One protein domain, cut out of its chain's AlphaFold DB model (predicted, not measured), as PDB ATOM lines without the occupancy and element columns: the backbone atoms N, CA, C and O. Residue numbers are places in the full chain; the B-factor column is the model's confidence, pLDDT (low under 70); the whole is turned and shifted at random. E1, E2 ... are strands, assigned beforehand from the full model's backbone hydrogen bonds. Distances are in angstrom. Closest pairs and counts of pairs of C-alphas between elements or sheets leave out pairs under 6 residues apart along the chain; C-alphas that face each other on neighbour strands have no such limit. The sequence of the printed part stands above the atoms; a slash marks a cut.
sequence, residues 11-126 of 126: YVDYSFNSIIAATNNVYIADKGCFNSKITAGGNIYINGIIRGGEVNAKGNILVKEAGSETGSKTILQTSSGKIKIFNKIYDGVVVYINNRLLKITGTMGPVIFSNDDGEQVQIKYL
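Overview. This is residues 11 to 126 of the 126 residues of the protein "Polymer-forming protein" of Desulfallas geothermicus DSM 3669 (UniProt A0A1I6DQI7). The chain is wound in stacked turns, a solenoid whose walls are built of strands, with two antiparallel hairpins, E8 with E9 and E10 with E11, toward its far end. One wall runs through E1, the first parts of E3 and E4, then E5, E7, E10 and E11; another runs through E2, the later parts of E3 and E4, then E6, E8 and E9. The printed part has 116 residues with eleven named strands, E1 to E11 in order along the chain, and no named helix, so its class is all strand. They form one branched, mixed, twisted sheet with no single order across it. The whole is compact, with a radius of gyration of the C-alphas of 12.5 A and spans of 34 by 31 by 22 A.

Arrangement. E1, residues 11 to 16, and E2, residues 19 to 22, are parallel neighbours of E3, residues 26 to 40, on one side of it; N 12 and O 27 are 2.9 A apart, N 20 and O 37 2.9 A, both within hydrogen-bond range. E4, residues 44 to 57, is parallel to E3 on the other side, with N 28 and O 45 at 2.8 A. E3 bends by 174 degrees at residue 31 and E4 by 176 degrees at residue 48. On the side of E4 away from E3 are two parallel neighbours: E5, residues 61 to 66, with N 46 and O 62 at 2.8 A, and E6, residues 74 to 78, with N 77 and O 55 at 2.8 A. E5 is parallel to E7, residues 83 to 89, at 14 degrees, with N 63 and O 84 at 2.9 A. E6 is parallel to E8, residues 94 to 97, at 4 degrees, with N 96 and O 76 at 2.8 A. E8 and E9, residues 100 to 103, form a hairpin, with N 95 and O 102 at 2.8 A. E10, residues 111 to 114, is antiparallel to E7, with N 85 and O 111 at 2.8 A. E10 and E11, residues 122 to 125, form a hairpin, with N 112 and O 124 at 2.8 A.

Along the chain. E1 begins at C-alpha 11, (208.398, 221.823, 144.420), and is 14.2 A long. E3 and E4, bent, measure 6.1 A and 6.0 A from first to last C-alpha. E6 is 13.7 A long, E5 11.0 A and E7 10.9 A. E11 ends at C-alpha 125, (199.373, 243.721, 127.939).

Size, cuts and confidence. The C-alphas of Asp 13 and Glu 119 are the two farthest apart, at 36.2 A. The printed part has no cut and no long link, and ends at the chain's last residue, 126. The mean pLDDT of the printed part is 96.3, and no printed residue is under 70.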
ATOM      1  N   TYR A  11     207.497 221.589 145.545       98.12
ATOM      2  CA  TYR A  11     208.398 221.823 144.420       98.12
ATOM      3  C   TYR A  11     208.415 220.580 143.536       98.12
ATOM      4  O   TYR A  11     208.599 219.470 144.035       98.12
ATOM      5  N   VAL A  12     208.195 220.760 142.236       96.31
ATOM      6  CA  VAL A  12     208.190 219.675 141.250       96.31
ATOM      7  C   VAL A  12     208.856 220.168 139.972       96.31
ATOM      8  O   VAL A  12     208.507 221.229 139.466       96.31
ATOM      9  N   ASP A  13     209.767 219.393 139.395       94.06
ATOM     10  CA  ASP A  13     210.427 219.809 138.148       94.06
ATOM     11  C   ASP A  13     209.505 219.695 136.926       94.06
ATOM     12  O   ASP A  13     209.597 220.458 135.968       94.06
ATOM     13  N   TYR A  14     208.608 218.710 136.948       93.69
ATOM     14  CA  TYR A  14     207.690 218.399 135.862       93.69
ATOM     15  C   TYR A  14     206.512 217.572 136.374       93.69
ATOM     16  O   TYR A  14     206.706 216.658 137.174       93.69
ATOM     17  N   SER A  15     205.302 217.828 135.874       94.50
ATOM     18  CA  SER A  15     204.143 216.985 136.177       94.50
ATOM     19  C   SER A  15     203.388 216.537 134.929       94.50
ATOM     20  O   SER A  15     203.156 217.305 133.992       94.50
ATOM     21  N   PHE A  16     203.004 215.263 134.925       96.25
ATOM     22  CA  PHE A  16     202.240 214.618 133.861       96.25
ATOM     23  C   PHE A  16     201.203 213.692 134.496       96.25
ATOM     24  O   PHE A  16     201.564 212.867 135.335       96.25
ATOM     25  N   ASN A  17     199.925 213.832 134.131       97.25
ATOM     26  CA  ASN A  17     198.823 213.021 134.675       97.25
ATOM     27  C   ASN A  17     198.796 212.966 136.214       97.25
ATOM     28  O   ASN A  17     198.582 211.909 136.807       97.25
ATOM     29  N   SER A  18     199.067 214.094 136.869       97.62
ATOM     30  CA  SER A  18     199.293 214.153 138.314       97.62
ATOM     31  C   SER A  18     198.268 215.033 139.027       97.62
ATOM     32  O   SER A  18     197.668 215.933 138.435       97.62
ATOM     33  N   ILE A  19     198.103 214.801 140.329       98.31
ATOM     34  CA  ILE A  19     197.359 215.680 141.235       98.31
ATOM     35  C   ILE A  19     198.340 216.193 142.285       98.31
ATOM     36  O   ILE A  19     198.967 215.402 142.985       98.31
ATOM     37  N   ILE A  20     198.483 217.513 142.376       98.12
ATOM     38  CA  ILE A  20     199.419 218.188 143.278       98.12
ATOM     39  C   ILE A  20     198.630 219.168 144.143       98.12
ATOM     40  O   ILE A  20     197.823 219.943 143.630       98.12
ATOM     41  N   ALA A  21     198.869 219.150 145.451       97.69
ATOM     42  CA  ALA A  21     198.232 220.064 146.387       97.69
ATOM     43  C   ALA A  21     199.230 220.565 147.435       97.69
ATOM     44  O   ALA A  21     199.996 219.773 147.980       97.69
ATOM     45  N   ALA A  22     199.185 221.863 147.732       97.06
ATOM     46  CA  ALA A  22     199.970 222.495 148.789       97.06
ATOM     47  C   ALA A  22     199.099 223.445 149.623       97.06
ATOM     48  O   ALA A  22     198.191 224.099 149.101       97.06
ATOM     49  N   THR A  23     199.377 223.544 150.926       96.25
ATOM     50  CA  THR A  23     198.698 224.511 151.808       96.25
ATOM     51  C   THR A  23     199.198 225.937 151.581       96.25
ATOM     52  O   THR A  23     198.456 226.877 151.857       96.25
ATOM     53  N   ASN A  24     200.401 226.099 151.024       97.12
ATOM     54  CA  ASN A  24     200.956 227.373 150.585       97.12
ATOM     55  C   ASN A  24     201.244 227.348 149.081       97.12
ATOM     56  O   ASN A  24     200.293 227.220 148.311       97.12
ATOM     57  N   ASN A  25     202.494 227.484 148.640       98.50
ATOM     58  CA  ASN A  25     202.814 227.664 147.229       98.50
ATOM     59  C   ASN A  25     203.105 226.336 146.515       98.50
ATOM     60  O   ASN A  25     203.604 225.379 147.108       98.50
ATOM     61  N   VAL A  26     202.858 226.303 145.205       98.62
ATOM     62  CA  VAL A  26     203.371 225.247 144.319       98.62
ATOM     63  C   VAL A  26     204.322 225.858 143.300       98.62
ATOM     64  O   VAL A  26     203.988 226.841 142.638       98.62
ATOM     65  N   TYR A  27     205.483 225.234 143.144       98.50
ATOM     66  CA  TYR A  27     206.500 225.593 142.170       98.50
ATOM     67  C   TYR A  27     206.677 224.436 141.189       98.50
ATOM     68  O   TYR A  27     207.080 223.342 141.582       98.50
ATOM     69  N   ILE A  28     206.368 224.682 139.918       97.56
ATOM     70  CA  ILE A  28     206.639 223.772 138.809       97.56
ATOM     71  C   ILE A  28     207.770 224.358 137.964       97.56
ATOM     72  O   ILE A  28     207.621 225.448 137.398       97.56
ATOM     73  N   ALA A  29     208.897 223.657 137.887       92.50
ATOM     74  CA  ALA A  29     210.056 224.109 137.125       92.50
ATOM     75  C   ALA A  29     209.976 223.741 135.627       92.50
ATOM     76  O   ALA A  29     209.003 223.157 135.141       92.50
ATOM     77  N   ASP A  30     211.013 224.152 134.893       85.31
ATOM     78  CA  ASP A  30     211.395 223.719 133.546       85.31
ATOM     79  C   ASP A  30     210.262 223.500 132.533       85.31
ATOM     80  O   ASP A  30     209.867 224.395 131.783       85.31
ATOM     81  N   LYS A  31     209.787 222.255 132.444       88.19
ATOM     82  CA  LYS A  31     208.889 221.784 131.387       88.19
ATOM     83  C   LYS A  31     207.445 222.219 131.632       88.19
ATOM     84  O   LYS A  31     206.675 222.318 130.677       88.19
ATOM     85  N   GLY A  32     207.090 222.515 132.880       93.19
ATOM     86  CA  GLY A  32     205.730 222.836 133.292       93.19
ATOM     87  C   GLY A  32     204.890 221.594 133.593       93.19
ATOM     88  O   GLY A  32     205.393 220.602 134.123       93.19
ATOM     89  N   CYS A  33     203.593 221.656 133.301       95.94
ATOM     90  CA  CYS A  33     202.623 220.644 133.710       95.94
ATOM     91  C   CYS A  33     201.662 220.251 132.585       95.94
ATOM     92  O   CYS A  33     201.201 221.069 131.789       95.94
ATOM     93  N   PHE A  34     201.355 218.961 132.518       96.31
ATOM     94  CA  PHE A  34     200.573 218.371 131.440       96.31
ATOM     95  C   PHE A  34     199.480 217.490 132.023       96.31
ATOM     96  O   PHE A  34     199.759 216.629 132.863       96.31
ATOM     97  N   ASN A  35     198.240 217.715 131.588       96.62
ATOM     98  CA  ASN A  35     197.059 216.975 132.040       96.62
ATOM     99  C   ASN A  35     197.040 216.746 133.565       96.62
ATOM    100  O   ASN A  35     196.837 215.637 134.050       96.62
ATOM    101  N   SER A  36     197.358 217.795 134.321       97.81
ATOM    102  CA  SER A  36     197.537 217.711 135.769       97.81
ATOM    103  C   SER A  36     196.608 218.685 136.479       97.81
ATOM    104  O   SER A  36     196.228 219.716 135.922       97.81
ATOM    105  N   LYS A  37     196.239 218.347 137.715       98.56
ATOM    106  CA  LYS A  37     195.464 219.218 138.596       98.56
ATOM    107  C   LYS A  37     196.354 219.737 139.713       98.56
ATOM    108  O   LYS A  37     196.928 218.941 140.451       98.56
ATOM    109  N   ILE A  38     196.473 221.054 139.828       98.56
ATOM    110  CA  ILE A  38     197.344 221.700 140.813       98.56
ATOM    111  C   ILE A  38     196.513 222.646 141.669       98.56
ATOM    112  O   ILE A  38     195.868 223.545 141.135       98.56
ATOM    113  N   THR A  39     196.569 222.470 142.987       98.56
ATOM    114  CA  THR A  39     195.886 223.339 143.949       98.56
ATOM    115  C   THR A  39     196.872 223.930 144.951       98.56
ATOM    116  O   THR A  39     197.683 223.205 145.525       98.56
ATOM    117  N   ALA A  40     196.774 225.232 145.211       98.25
ATOM    118  CA  ALA A  40     197.615 225.931 146.177       98.25
ATOM    119  C   ALA A  40     196.786 226.853 147.076       98.25
ATOM    120  O   ALA A  40     195.967 227.643 146.599       98.25
ATOM    121  N   GLY A  41     197.034 226.792 148.385       97.31
ATOM    122  CA  GLY A  41     196.508 227.777 149.333       97.31
ATOM    123  C   GLY A  41     197.188 229.149 149.237       97.31
ATOM    124  O   GLY A  41     196.622 230.129 149.714       97.31
ATOM    125  N   GLY A  42     198.359 229.222 148.601       97.81
ATOM    126  CA  GLY A  42     199.090 230.436 148.246       97.81
ATOM    127  C   GLY A  42     199.094 230.656 146.732       97.81
ATOM    128  O   GLY A  42     198.042 230.676 146.095       97.81
ATOM    129  N   ASN A  43     200.281 230.841 146.157       98.69
ATOM    130  CA  ASN A  43     200.495 231.100 144.734       98.69
ATOM    131  C   ASN A  43     200.921 229.833 143.978       98.69
ATOM    132  O   ASN A  43     201.429 228.875 144.563       98.69
ATOM    133  N   ILE A  44     200.774 229.858 142.655       98.75
ATOM    134  CA  ILE A  44     201.302 228.823 141.764       98.75
ATOM    135  C   ILE A  44     202.258 229.461 140.763       98.75
ATOM    136  O   ILE A  44     201.898 230.397 140.046       98.75
ATOM    137  N   TYR A  45     203.474 228.928 140.706       98.62
ATOM    138  CA  TYR A  45     204.529 229.355 139.797       98.62
ATOM    139  C   TYR A  45     204.839 228.212 138.839       98.62
ATOM    140  O   TYR A  45     205.228 227.134 139.271       98.62
ATOM    141  N   ILE A  46     204.675 228.439 137.542       98.25
ATOM    142  CA  ILE A  46     204.977 227.463 136.496       98.25
ATOM    143  C   ILE A  46     205.991 228.112 135.553       98.25
ATOM    144  O   ILE A  46     205.630 228.886 134.663       98.25
ATOM    145  N   ASN A  47     207.274 227.788 135.724       96.12
ATOM    146  CA  ASN A  47     208.368 228.288 134.878       96.12
ATOM    147  C   ASN A  47     208.457 227.546 133.527       96.12
ATOM    148  O   ASN A  47     209.527 227.349 132.959       96.12
ATOM    149  N   GLY A  48     207.310 227.117 133.015       95.88
ATOM    150  CA  GLY A  48     207.182 226.266 131.849       95.88
ATOM    151  C   GLY A  48     205.782 226.362 131.270       95.88
ATOM    152  O   GLY A  48     205.078 227.361 131.449       95.88
ATOM    153  N   ILE A  49     205.382 225.318 130.561       96.38
ATOM    154  CA  ILE A  49     204.128 225.317 129.821       96.38
ATOM    155  C   ILE A  49     203.085 224.534 130.603       96.38
ATOM    156  O   ILE A  49     203.362 223.430 131.064       96.38
ATOM    157  N   ILE A  50     201.872 225.066 130.702       97.44
ATOM    158  CA  ILE A  50     200.711 224.263 131.071       97.44
ATOM    159  C   ILE A  50     199.915 223.846 129.838       97.44
ATOM    160  O   ILE A  50     199.471 224.694 129.064       97.44
ATOM    161  N   ARG A  51     199.691 222.536 129.676       96.19
ATOM    162  CA  ARG A  51     198.860 221.964 128.604       96.19
ATOM    163  C   ARG A  51     197.919 220.900 129.133       96.19
ATOM    164  O   ARG A  51     198.331 219.789 129.460       96.19
ATOM    165  N   GLY A  52     196.631 221.216 129.131       95.19
ATOM    166  CA  GLY A  52     195.619 220.325 129.672       95.19
ATOM    167  C   GLY A  52     195.605 220.336 131.200       95.19
ATOM    168  O   GLY A  52     196.644 220.446 131.850       95.19
ATOM    169  N   GLY A  53     194.417 220.178 131.769       96.56
ATOM    170  CA  GLY A  53     194.226 220.142 133.216       96.56
ATOM    171  C   GLY A  53     193.820 221.493 133.800       96.56
ATOM    172  O   GLY A  53     193.294 222.365 133.101       96.56
ATOM    173  N   GLU A  54     194.010 221.632 135.108       98.25
ATOM    174  CA  GLU A  54     193.429 222.712 135.909       98.25
ATOM    175  C   GLU A  54     194.410 223.170 136.986       98.25
ATOM    176  O   GLU A  54     194.977 222.361 137.720       98.25
ATOM    177  N   VAL A  55     194.575 224.481 137.108       98.38
ATOM    178  CA  VAL A  55     195.398 225.108 138.141       98.38
ATOM    179  C   VAL A  55     194.525 226.043 138.950       98.38
ATOM    180  O   VAL A  55     193.903 226.935 138.381       98.38
ATOM    181  N   ASN A  56     194.494 225.848 140.265       98.50
ATOM    182  CA  ASN A  56     193.691 226.632 141.189       98.50
ATOM    183  C   ASN A  56     194.553 227.153 142.346       98.50
ATOM    184  O   ASN A  56     195.016 226.384 143.189       98.50
ATOM    185  N   ALA A  57     194.772 228.461 142.386       98.56
ATOM    186  CA  ALA A  57     195.505 229.128 143.455       98.56
ATOM    187  C   ALA A  57     194.567 230.034 144.250       98.56
ATOM    188  O   ALA A  57     193.730 230.723 143.671       98.56
ATOM    189  N   LYS A  58     194.738 230.136 145.571       97.75
ATOM    190  CA  LYS A  58     194.070 231.236 146.283       97.75
ATOM    191  C   LYS A  58     194.687 232.588 145.926       97.75
ATOM    192  O   LYS A  58     193.955 233.554 145.744       97.75
ATOM    193  N   GLY A  59     196.015 232.631 145.810       98.12
ATOM    194  CA  GLY A  59     196.808 233.783 145.390       98.12
ATOM    195  C   GLY A  59     197.038 233.824 143.879       98.12
ATOM    196  O   GLY A  59     196.188 233.434 143.089       98.12
ATOM    197  N   ASN A  60     198.194 234.318 143.450       98.69
ATOM    198  CA  ASN A  60     198.501 234.529 142.037       98.69
ATOM    199  C   ASN A  60     198.855 233.230 141.305       98.69
ATOM    200  O   ASN A  60     199.402 232.296 141.894       98.69
ATOM    201  N   ILE A  61     198.637 233.228 139.988       98.81
ATOM    202  CA  ILE A  61     199.204 232.230 139.077       98.81
ATOM    203  C   ILE A  61     200.162 232.942 138.134       98.81
ATOM    204  O   ILE A  61     199.794 233.899 137.453       98.81
ATOM    205  N   LEU A  62     201.398 232.466 138.081       98.69
ATOM    206  CA  LEU A  62     202.423 232.978 137.188       98.69
ATOM    207  C   LEU A  62     202.871 231.829 136.298       98.69
ATOM    208  O   LEU A  62     203.402 230.838 136.797       98.69
ATOM    209  N   VAL A  63     202.650 231.946 134.992       98.19
ATOM    210  CA  VAL A  63     202.967 230.879 134.041       98.19
ATOM    211  C   VAL A  63     203.660 231.428 132.809       98.19
ATOM    212  O   VAL A  63     203.342 232.517 132.325       98.19
ATOM    213  N   LYS A  64     204.637 230.683 132.293       97.75
ATOM    214  CA  LYS A  64     205.348 231.087 131.081       97.75
ATOM    215  C   LYS A  64     204.426 231.025 129.864       97.75
ATOM    216  O   LYS A  64     204.262 232.032 129.176       97.75
ATOM    217  N   GLU A  65     203.786 229.878 129.646       97.69
ATOM    218  CA  GLU A  65     202.849 229.652 128.541       97.69
ATOM    219  C   GLU A  65     201.667 228.780 128.962       97.69
ATOM    220  O   GLU A  65     201.840 227.821 129.713       97.69
ATOM    221  N   ALA A  66     200.475 229.074 128.442       98.19
ATOM    222  CA  ALA A  66     199.263 228.329 128.772       98.19
ATOM    223  C   ALA A  66     198.477 227.897 127.532       98.19
ATOM    224  O   ALA A  66     198.154 228.716 126.674       98.19
ATOM    225  N   GLY A  67     198.120 226.615 127.480       97.56
ATOM    226  CA  GLY A  67     197.345 226.011 126.401       97.56
ATOM    227  C   GLY A  67     198.191 225.474 125.246       97.56
ATOM    228  O   GLY A  67     199.415 225.337 125.322       97.56
ATOM    229  N   SER A  68     197.507 225.113 124.164       95.31
ATOM    230  CA  SER A  68     198.108 224.538 122.961       95.31
ATOM    231  C   SER A  68     197.332 224.945 121.713       95.31
ATOM    232  O   SER A  68     196.143 225.245 121.780       95.31
ATOM    233  N   GLU A  69     197.991 224.884 120.556       91.69
ATOM    234  CA  GLU A  69     197.360 225.111 119.244       91.69
ATOM    235  C   GLU A  69     196.274 224.078 118.933       91.69
ATOM    236  O   GLU A  69     195.332 224.359 118.204       91.69
ATOM    237  N   THR A  70     196.377 222.890 119.530       88.81
ATOM    238  CA  THR A  70     195.419 221.796 119.353       88.81
ATOM    239  C   THR A  70     194.237 221.868 120.329       88.81
ATOM    240  O   THR A  70     193.466 220.914 120.410       88.81
ATOM    241  N   GLY A  71     194.100 222.947 121.112       78.81
ATOM    242  CA  GLY A  71     192.926 223.187 121.961       78.81
ATOM    243  C   GLY A  71     192.831 222.304 123.212       78.81
ATOM    244  O   GLY A  71     191.731 221.977 123.657       78.81
ATOM    245  N   SER A  72     193.960 221.894 123.802       88.69
ATOM    246  CA  SER A  72     193.950 221.124 125.055       88.69
ATOM    247  C   SER A  72     193.261 221.925 126.167       88.69
ATOM    248  O   SER A  72     193.757 222.984 126.562       88.69
ATOM    249  N   LYS A  73     192.141 221.409 126.701       93.94
ATOM    250  CA  LYS A  73     191.344 222.083 127.740       93.94
ATOM    251  C   LYS A  73     192.210 222.410 128.956       93.94
ATOM    252  O   LYS A  73     192.555 221.524 129.734       93.94
ATOM    253  N   THR A  74     192.534 223.687 129.101       98.31
ATOM    254  CA  THR A  74     193.425 224.213 130.135       98.31
ATOM    255  C   THR A  74     192.678 225.285 130.911       98.31
ATOM    256  O   THR A  74     192.118 226.202 130.307       98.31
ATOM    257  N   ILE A  75     192.649 225.154 132.235       98.62
ATOM    258  CA  ILE A  75     191.954 226.084 133.127       98.62
ATOM    259  C   ILE A  75     192.956 226.694 134.102       98.62
ATOM    260  O   ILE A  75     193.674 225.968 134.788       98.62
ATOM    261  N   LEU A  76     192.968 228.022 134.183       98.75
ATOM    262  CA  LEU A  76     193.707 228.783 135.185       98.75
ATOM    263  C   LEU A  76     192.703 229.505 136.075       98.75
ATOM    264  O   LEU A  76     191.916 230.304 135.575       98.75
ATOM    265  N   GLN A  77     192.722 229.237 137.374       98.69
ATOM    266  CA  GLN A  77     191.769 229.786 138.325       98.69
ATOM    267  C   GLN A  77     192.465 230.396 139.536       98.69
ATOM    268  O   GLN A  77     193.287 229.757 140.185       98.69
ATOM    269  N   THR A  78     192.080 231.619 139.887       98.38
ATOM    270  CA  THR A  78     192.455 232.232 141.161       98.38
ATOM    271  C   THR A  78     191.259 232.834 141.887       98.38
ATOM    272  O   THR A  78     190.320 233.301 141.247       98.38
ATOM    273  N   SER A  79     191.269 232.805 143.224       93.50
ATOM    274  CA  SER A  79     190.187 233.351 144.060       93.50
ATOM    275  C   SER A  79     190.383 234.790 144.537       93.50
ATOM    276  O   SER A  79     189.454 235.342 145.118       93.50
ATOM    277  N   SER A  80     191.582 235.358 144.401       91.38
ATOM    278  CA  SER A  80     191.849 236.762 144.762       91.38
ATOM    279  C   SER A  80     193.094 237.359 144.098       91.38
ATOM    280  O   SER A  80     193.385 238.541 144.280       91.38
ATOM    281  N   GLY A  81     193.854 236.557 143.350       96.19
ATOM    282  CA  GLY A  81     195.091 236.976 142.711       96.19
ATOM    283  C   GLY A  81     194.918 237.415 141.260       96.19
ATOM    284  O   GLY A  81     193.819 237.537 140.719       96.19
ATOM    285  N   LYS A  82     196.063 237.621 140.613       98.38
ATOM    286  CA  LYS A  82     196.185 237.875 139.177       98.38
ATOM    287  C   LYS A  82     196.769 236.651 138.486       98.38
ATOM    288  O   LYS A  82     197.502 235.865 139.093       98.38
ATOM    289  N   ILE A  83     196.471 236.515 137.199       98.75
ATOM    290  CA  ILE A  83     197.079 235.495 136.346       98.75
ATOM    291  C   ILE A  83     198.023 236.209 135.387       98.75
ATOM    292  O   ILE A  83     197.585 236.991 134.548       98.75
ATOM    293  N   LYS A  84     199.325 235.964 135.525       98.81
ATOM    294  CA  LYS A  84     200.356 236.535 134.657       98.81
ATOM    295  C   LYS A  84     200.865 235.477 133.689       98.81
ATOM    296  O   LYS A  84     201.376 234.444 134.118       98.81
ATOM    297  N   ILE A  85     200.766 235.782 132.400       98.62
ATOM    298  CA  ILE A  85     201.329 235.002 131.303       98.62
ATOM    299  C   ILE A  85     202.570 235.731 130.790       98.62
ATOM    300  O   ILE A  85     202.471 236.863 130.313       98.62
ATOM    301  N   PHE A  86     203.742 235.105 130.889       98.19
ATOM    302  CA  PHE A  86     204.994 235.762 130.497       98.19
ATOM    303  C   PHE A  86     205.279 235.729 128.998       98.19
ATOM    304  O   PHE A  86     205.989 236.607 128.522       98.19
ATOM    305  N   ASN A  87     204.771 234.733 128.271       97.75
ATOM    306  CA  ASN A  87     204.970 234.626 126.829       97.75
ATOM    307  C   ASN A  87     203.631 234.613 126.093       97.75
ATOM    308  O   ASN A  87     203.207 235.637 125.566       97.75
ATOM    309  N   LYS A  88     202.931 233.473 126.092       97.44
ATOM    310  CA  LYS A  88     201.727 233.296 125.276       97.44
ATOM    311  C   LYS A  88     200.665 232.445 125.961       97.44
ATOM    312  O   LYS A  88     200.970 231.449 126.614       97.44
ATOM    313  N   ILE A  89     199.409 232.828 125.777       98.44
ATOM    314  CA  ILE A  89     198.223 232.050 126.121       98.44
ATOM    315  C   ILE A  89     197.453 231.755 124.836       98.44
ATOM    316  O   ILE A  89     197.192 232.649 124.031       98.44
ATOM    317  N   TYR A  90     197.160 230.479 124.616       98.19
ATOM    318  CA  TYR A  90     196.513 229.994 123.402       98.19
ATOM    319  C   TYR A  90     194.989 230.124 123.471       98.19
ATOM    320  O   TYR A  90     194.395 230.218 124.548       98.19
ATOM    321  N   ASP A  91     194.364 230.098 122.295       96.75
ATOM    322  CA  ASP A  91     192.913 229.974 122.161       96.75
ATOM    323  C   ASP A  91     192.377 228.737 122.909       96.75
ATOM    324  O   ASP A  91     193.046 227.707 123.032       96.75
ATOM    325  N   GLY A  92     191.168 228.852 123.455       96.19
ATOM    326  CA  GLY A  92     190.491 227.783 124.186       96.19
ATOM    327  C   GLY A  92     190.882 227.642 125.661       96.19
ATOM    328  O   GLY A  92     190.187 226.931 126.391       96.19
ATOM    329  N   VAL A  93     191.926 228.335 126.134       98.31
ATOM    330  CA  VAL A  93     192.223 228.424 127.573       98.31
ATOM    331  C   VAL A  93     191.097 229.176 128.283       98.31
ATOM    332  O   VAL A  93     190.551 230.149 127.761       98.31
ATOM    333  N   VAL A  94     190.740 228.728 129.486       98.38
ATOM    334  CA  VAL A  94     189.745 229.400 130.327       98.38
ATOM    335  C   VAL A  94     190.424 229.967 131.563       98.38
ATOM    336  O   VAL A  94     191.136 229.263 132.278       98.38
ATOM    337  N   VAL A  95     190.186 231.248 131.807       98.44
ATOM    338  CA  VAL A  95     190.700 232.009 132.939       98.44
ATOM    339  C   VAL A  95     189.534 232.291 133.882       98.44
ATOM    340  O   VAL A  95     188.521 232.854 133.471       98.44
ATOM    341  N   TYR A  96     189.683 231.915 135.146       98.19
ATOM    342  CA  TYR A  96     188.770 232.278 136.221       98.19
ATOM    343  C   TYR A  96     189.489 233.174 137.219       98.19
ATOM    344  O   TYR A  96     190.541 232.813 137.745       98.19
ATOM    345  N   ILE A  97     188.903 234.330 137.510       97.81
ATOM    346  CA  ILE A  97     189.354 235.198 138.598       97.81
ATOM    347  C   ILE A  97     188.139 235.508 139.460       97.81
ATOM    348  O   ILE A  97     187.176 236.143 139.016       97.81
ATOM    349  N   ASN A  98     188.174 235.026 140.697       92.38
ATOM    350  CA  ASN A  98     187.038 234.978 141.609       92.38
ATOM    351  C   ASN A  98     185.903 234.147 140.975       92.38
ATOM    352  O   ASN A  98     186.108 232.991 140.610       92.38
ATOM    353  N   ASN A  99     184.727 234.748 140.787       90.38
ATOM    354  CA  ASN A  99     183.564 234.122 140.150       90.38
ATOM    355  C   ASN A  99     183.369 234.576 138.692       90.38
ATOM    356  O   ASN A  99     182.292 234.390 138.125       90.38
ATOM    357  N   ARG A 100     184.378 235.216 138.086       96.50
ATOM    358  CA  ARG A 100     184.326 235.691 136.698       96.50
ATOM    359  C   ARG A 100     185.125 234.766 135.796       96.50
ATOM    360  O   ARG A 100     186.229 234.358 136.144       96.50
ATOM    361  N   LEU A 101     184.543 234.457 134.644       95.94
ATOM    362  CA  LEU A 101     185.090 233.567 133.627       95.94
ATOM    363  C   LEU A 101     185.432 234.389 132.389       95.94
ATOM    364  O   LEU A 101     184.587 235.127 131.886       95.94
ATOM    365  N   LEU A 102     186.635 234.191 131.859       97.69
ATOM    366  CA  LEU A 102     187.046 234.646 130.539       97.69
ATOM    367  C   LEU A 102     187.556 233.451 129.732       97.69
ATOM    368  O   LEU A 102     188.531 232.802 130.111       97.69
ATOM    369  N   LYS A 103     186.910 233.158 128.602       97.69
ATOM    370  CA  LYS A 103     187.434 232.204 127.624       97.69
ATOM    371  C   LYS A 103     188.306 232.964 126.634       97.69
ATOM    372  O   LYS A 103     187.851 233.933 126.034       97.69
ATOM    373  N   ILE A 104     189.535 232.505 126.452       97.75
ATOM    374  CA  ILE A 104     190.429 233.032 125.430       97.75
ATOM    375  C   ILE A 104     189.917 232.561 124.068       97.75
ATOM    376  O   ILE A 104     189.707 231.364 123.887       97.75
ATOM    377  N   THR A 105     189.667 233.509 123.162       95.69
ATOM    378  CA  THR A 105     189.141 233.284 121.797       95.69
ATOM    379  C   THR A 105     190.178 233.544 120.702       95.69
ATOM    380  O   THR A 105     189.919 233.364 119.515       95.69
ATOM    381  N   GLY A 106     191.354 234.026 121.096       95.75
ATOM    382  CA  GLY A 106     192.454 234.355 120.214       95.75
ATOM    383  C   GLY A 106     193.745 234.288 121.003       95.75
ATOM    384  O   GLY A 106     193.819 234.746 122.142       95.75
ATOM    385  N   THR A 107     194.758 233.682 120.398       97.31
ATOM    386  CA  THR A 107     196.072 233.565 121.020       97.31
ATOM    387  C   THR A 107     196.652 234.957 121.298       97.31
ATOM    388  O   THR A 107     196.692 235.791 120.397       97.31
ATOM    389  N   MET A 108     197.121 235.202 122.525       97.56
ATOM    390  CA  MET A 108     197.618 236.511 122.975       97.56
ATOM    391  C   MET A 108     198.783 236.375 123.966       97.56
ATOM    392  O   MET A 108     199.090 235.277 124.429       97.56
ATOM    393  N   GLY A 109     199.407 237.493 124.326       95.62
ATOM    394  CA  GLY A 109     200.467 237.571 125.334       95.62
ATOM    395  C   GLY A 109     201.713 238.306 124.823       95.62
ATOM    396  O   GLY A 109     201.842 238.470 123.607       95.62
ATOM    397  N   PRO A 110     202.613 238.759 125.716       98.50
ATOM    398  CA  PRO A 110     202.563 238.668 127.185       98.50
ATOM    399  C   PRO A 110     201.431 239.497 127.815       98.50
ATOM    400  O   PRO A 110     201.055 240.550 127.302       98.50
ATOM    401  N   VAL A 111     200.833 239.006 128.908       98.56
ATOM    402  CA  VAL A 111     199.580 239.580 129.434       98.56
ATOM    403  C   VAL A 111     199.355 239.285 130.920       98.56
ATOM    404  O   VAL A 111     199.795 238.264 131.448       98.56
ATOM    405  N   ILE A 112     198.644 240.181 131.605       98.69
ATOM    406  CA  ILE A 112     198.104 239.985 132.951       98.69
ATOM    407  C   ILE A 112     196.579 240.026 132.887       98.69
ATOM    408  O   ILE A 112     196.003 240.965 132.339       98.69
ATOM    409  N   PHE A 113     195.949 239.040 133.513       98.50
ATOM    410  CA  PHE A 113     194.526 239.031 133.814       98.50
ATOM    411  C   PHE A 113     194.312 239.408 135.279       98.50
ATOM    412  O   PHE A 113     194.968 238.856 136.172       98.50
ATOM    413  N   SER A 114     193.391 240.329 135.531       98.00
ATOM    414  CA  SER A 114     192.939 240.702 136.873       98.00
ATOM    415  C   SER A 114     191.422 240.860 136.907       98.00
ATOM    416  O   SER A 114     190.763 240.763 135.879       98.00
ATOM    417  N   ASN A 115     190.868 241.018 138.103       96.44
ATOM    418  CA  ASN A 115     189.474 241.390 138.323       96.44
ATOM    419  C   ASN A 115     189.456 242.453 139.427       96.44
ATOM    420  O   ASN A 115     189.068 242.180 140.562       96.44
ATOM    421  N   ASP A 116     190.019 243.619 139.112       92.44
ATOM    422  CA  ASP A 116     190.254 244.690 140.083       92.44
ATOM    423  C   ASP A 116     188.947 245.445 140.433       92.44
ATOM    424  O   ASP A 116     188.842 245.986 141.531       92.44
ATOM    425  N   ASP A 117     187.941 245.449 139.542       90.44
ATOM    426  CA  ASP A 117     186.616 246.068 139.759       90.44
ATOM    427  C   ASP A 117     185.535 245.102 140.300       90.44
ATOM    428  O   ASP A 117     184.484 245.544 140.757       90.44
ATOM    429  N   GLY A 118     185.776 243.784 140.277       89.06
ATOM    430  CA  GLY A 118     184.812 242.750 140.685       89.06
ATOM    431  C   GLY A 118     183.748 242.398 139.628       89.06
ATOM    432  O   GLY A 118     183.012 241.407 139.775       89.06
ATOM    433  N   GLU A 119     183.662 243.158 138.541       90.81
ATOM    434  CA  GLU A 119     182.637 243.032 137.507       90.81
ATOM    435  C   GLU A 119     183.071 242.097 136.384       90.81
ATOM    436  O   GLU A 119     182.294 241.239 135.955       90.81
ATOM    437  N   GLN A 120     184.317 242.215 135.937       92.75
ATOM    438  CA  GLN A 120     184.821 241.466 134.792       92.75
ATOM    439  C   GLN A 120     186.316 241.184 134.894       92.75
ATOM    440  O   GLN A 120     187.042 241.789 135.673       92.75
ATOM    441  N   VAL A 121     186.792 240.239 134.086       96.94
ATOM    442  CA  VAL A 121     188.232 240.001 133.967       96.94
ATOM    443  C   VAL A 121     188.828 241.079 133.060       96.94
ATOM    444  O   VAL A 121     188.510 241.117 131.871       96.94
ATOM    445  N   GLN A 122     189.695 241.938 133.597       96.69
ATOM    446  CA  GLN A 122     190.473 242.890 132.806       96.69
ATOM    447  C   GLN A 122     191.716 242.217 132.227       96.69
ATOM    448  O   GLN A 122     192.323 241.335 132.839       96.69
ATOM    449  N   ILE A 123     192.121 242.690 131.051       97.75
ATOM    450  CA  ILE A 123     193.298 242.221 130.325       97.75
ATOM    451  C   ILE A 123     194.269 243.393 130.187       97.75
ATOM    452  O   ILE A 123     193.910 244.436 129.641       97.75
ATOM    453  N   LYS A 124     195.507 243.225 130.656       98.00
ATOM    454  CA  LYS A 124     196.585 244.212 130.521       98.00
ATOM    455  C   LYS A 124     197.796 243.593 129.827       98.00
ATOM    456  O   LYS A 124     198.414 242.685 130.376       98.00
ATOM    457  N   TYR A 125     198.154 244.110 128.655       96.50
ATOM    458  CA  TYR A 125     199.373 243.721 127.939       96.50
ATOM    459  C   TYR A 125     200.630 244.272 128.631       96.50
ATOM    460  O   TYR A 125     200.562 245.302 129.312       96.50
ATOM    461  N   LEU A 126     201.744 243.549 128.494       90.69
ATOM    462  CA  LEU A 126     203.051 243.894 129.068       90.69
ATOM    463  C   LEU A 126     204.031 244.380 128.005       90.69
ATOM    464  O   LEU A 126     203.930 243.894 126.858       90.69
TER     465      LEU A 126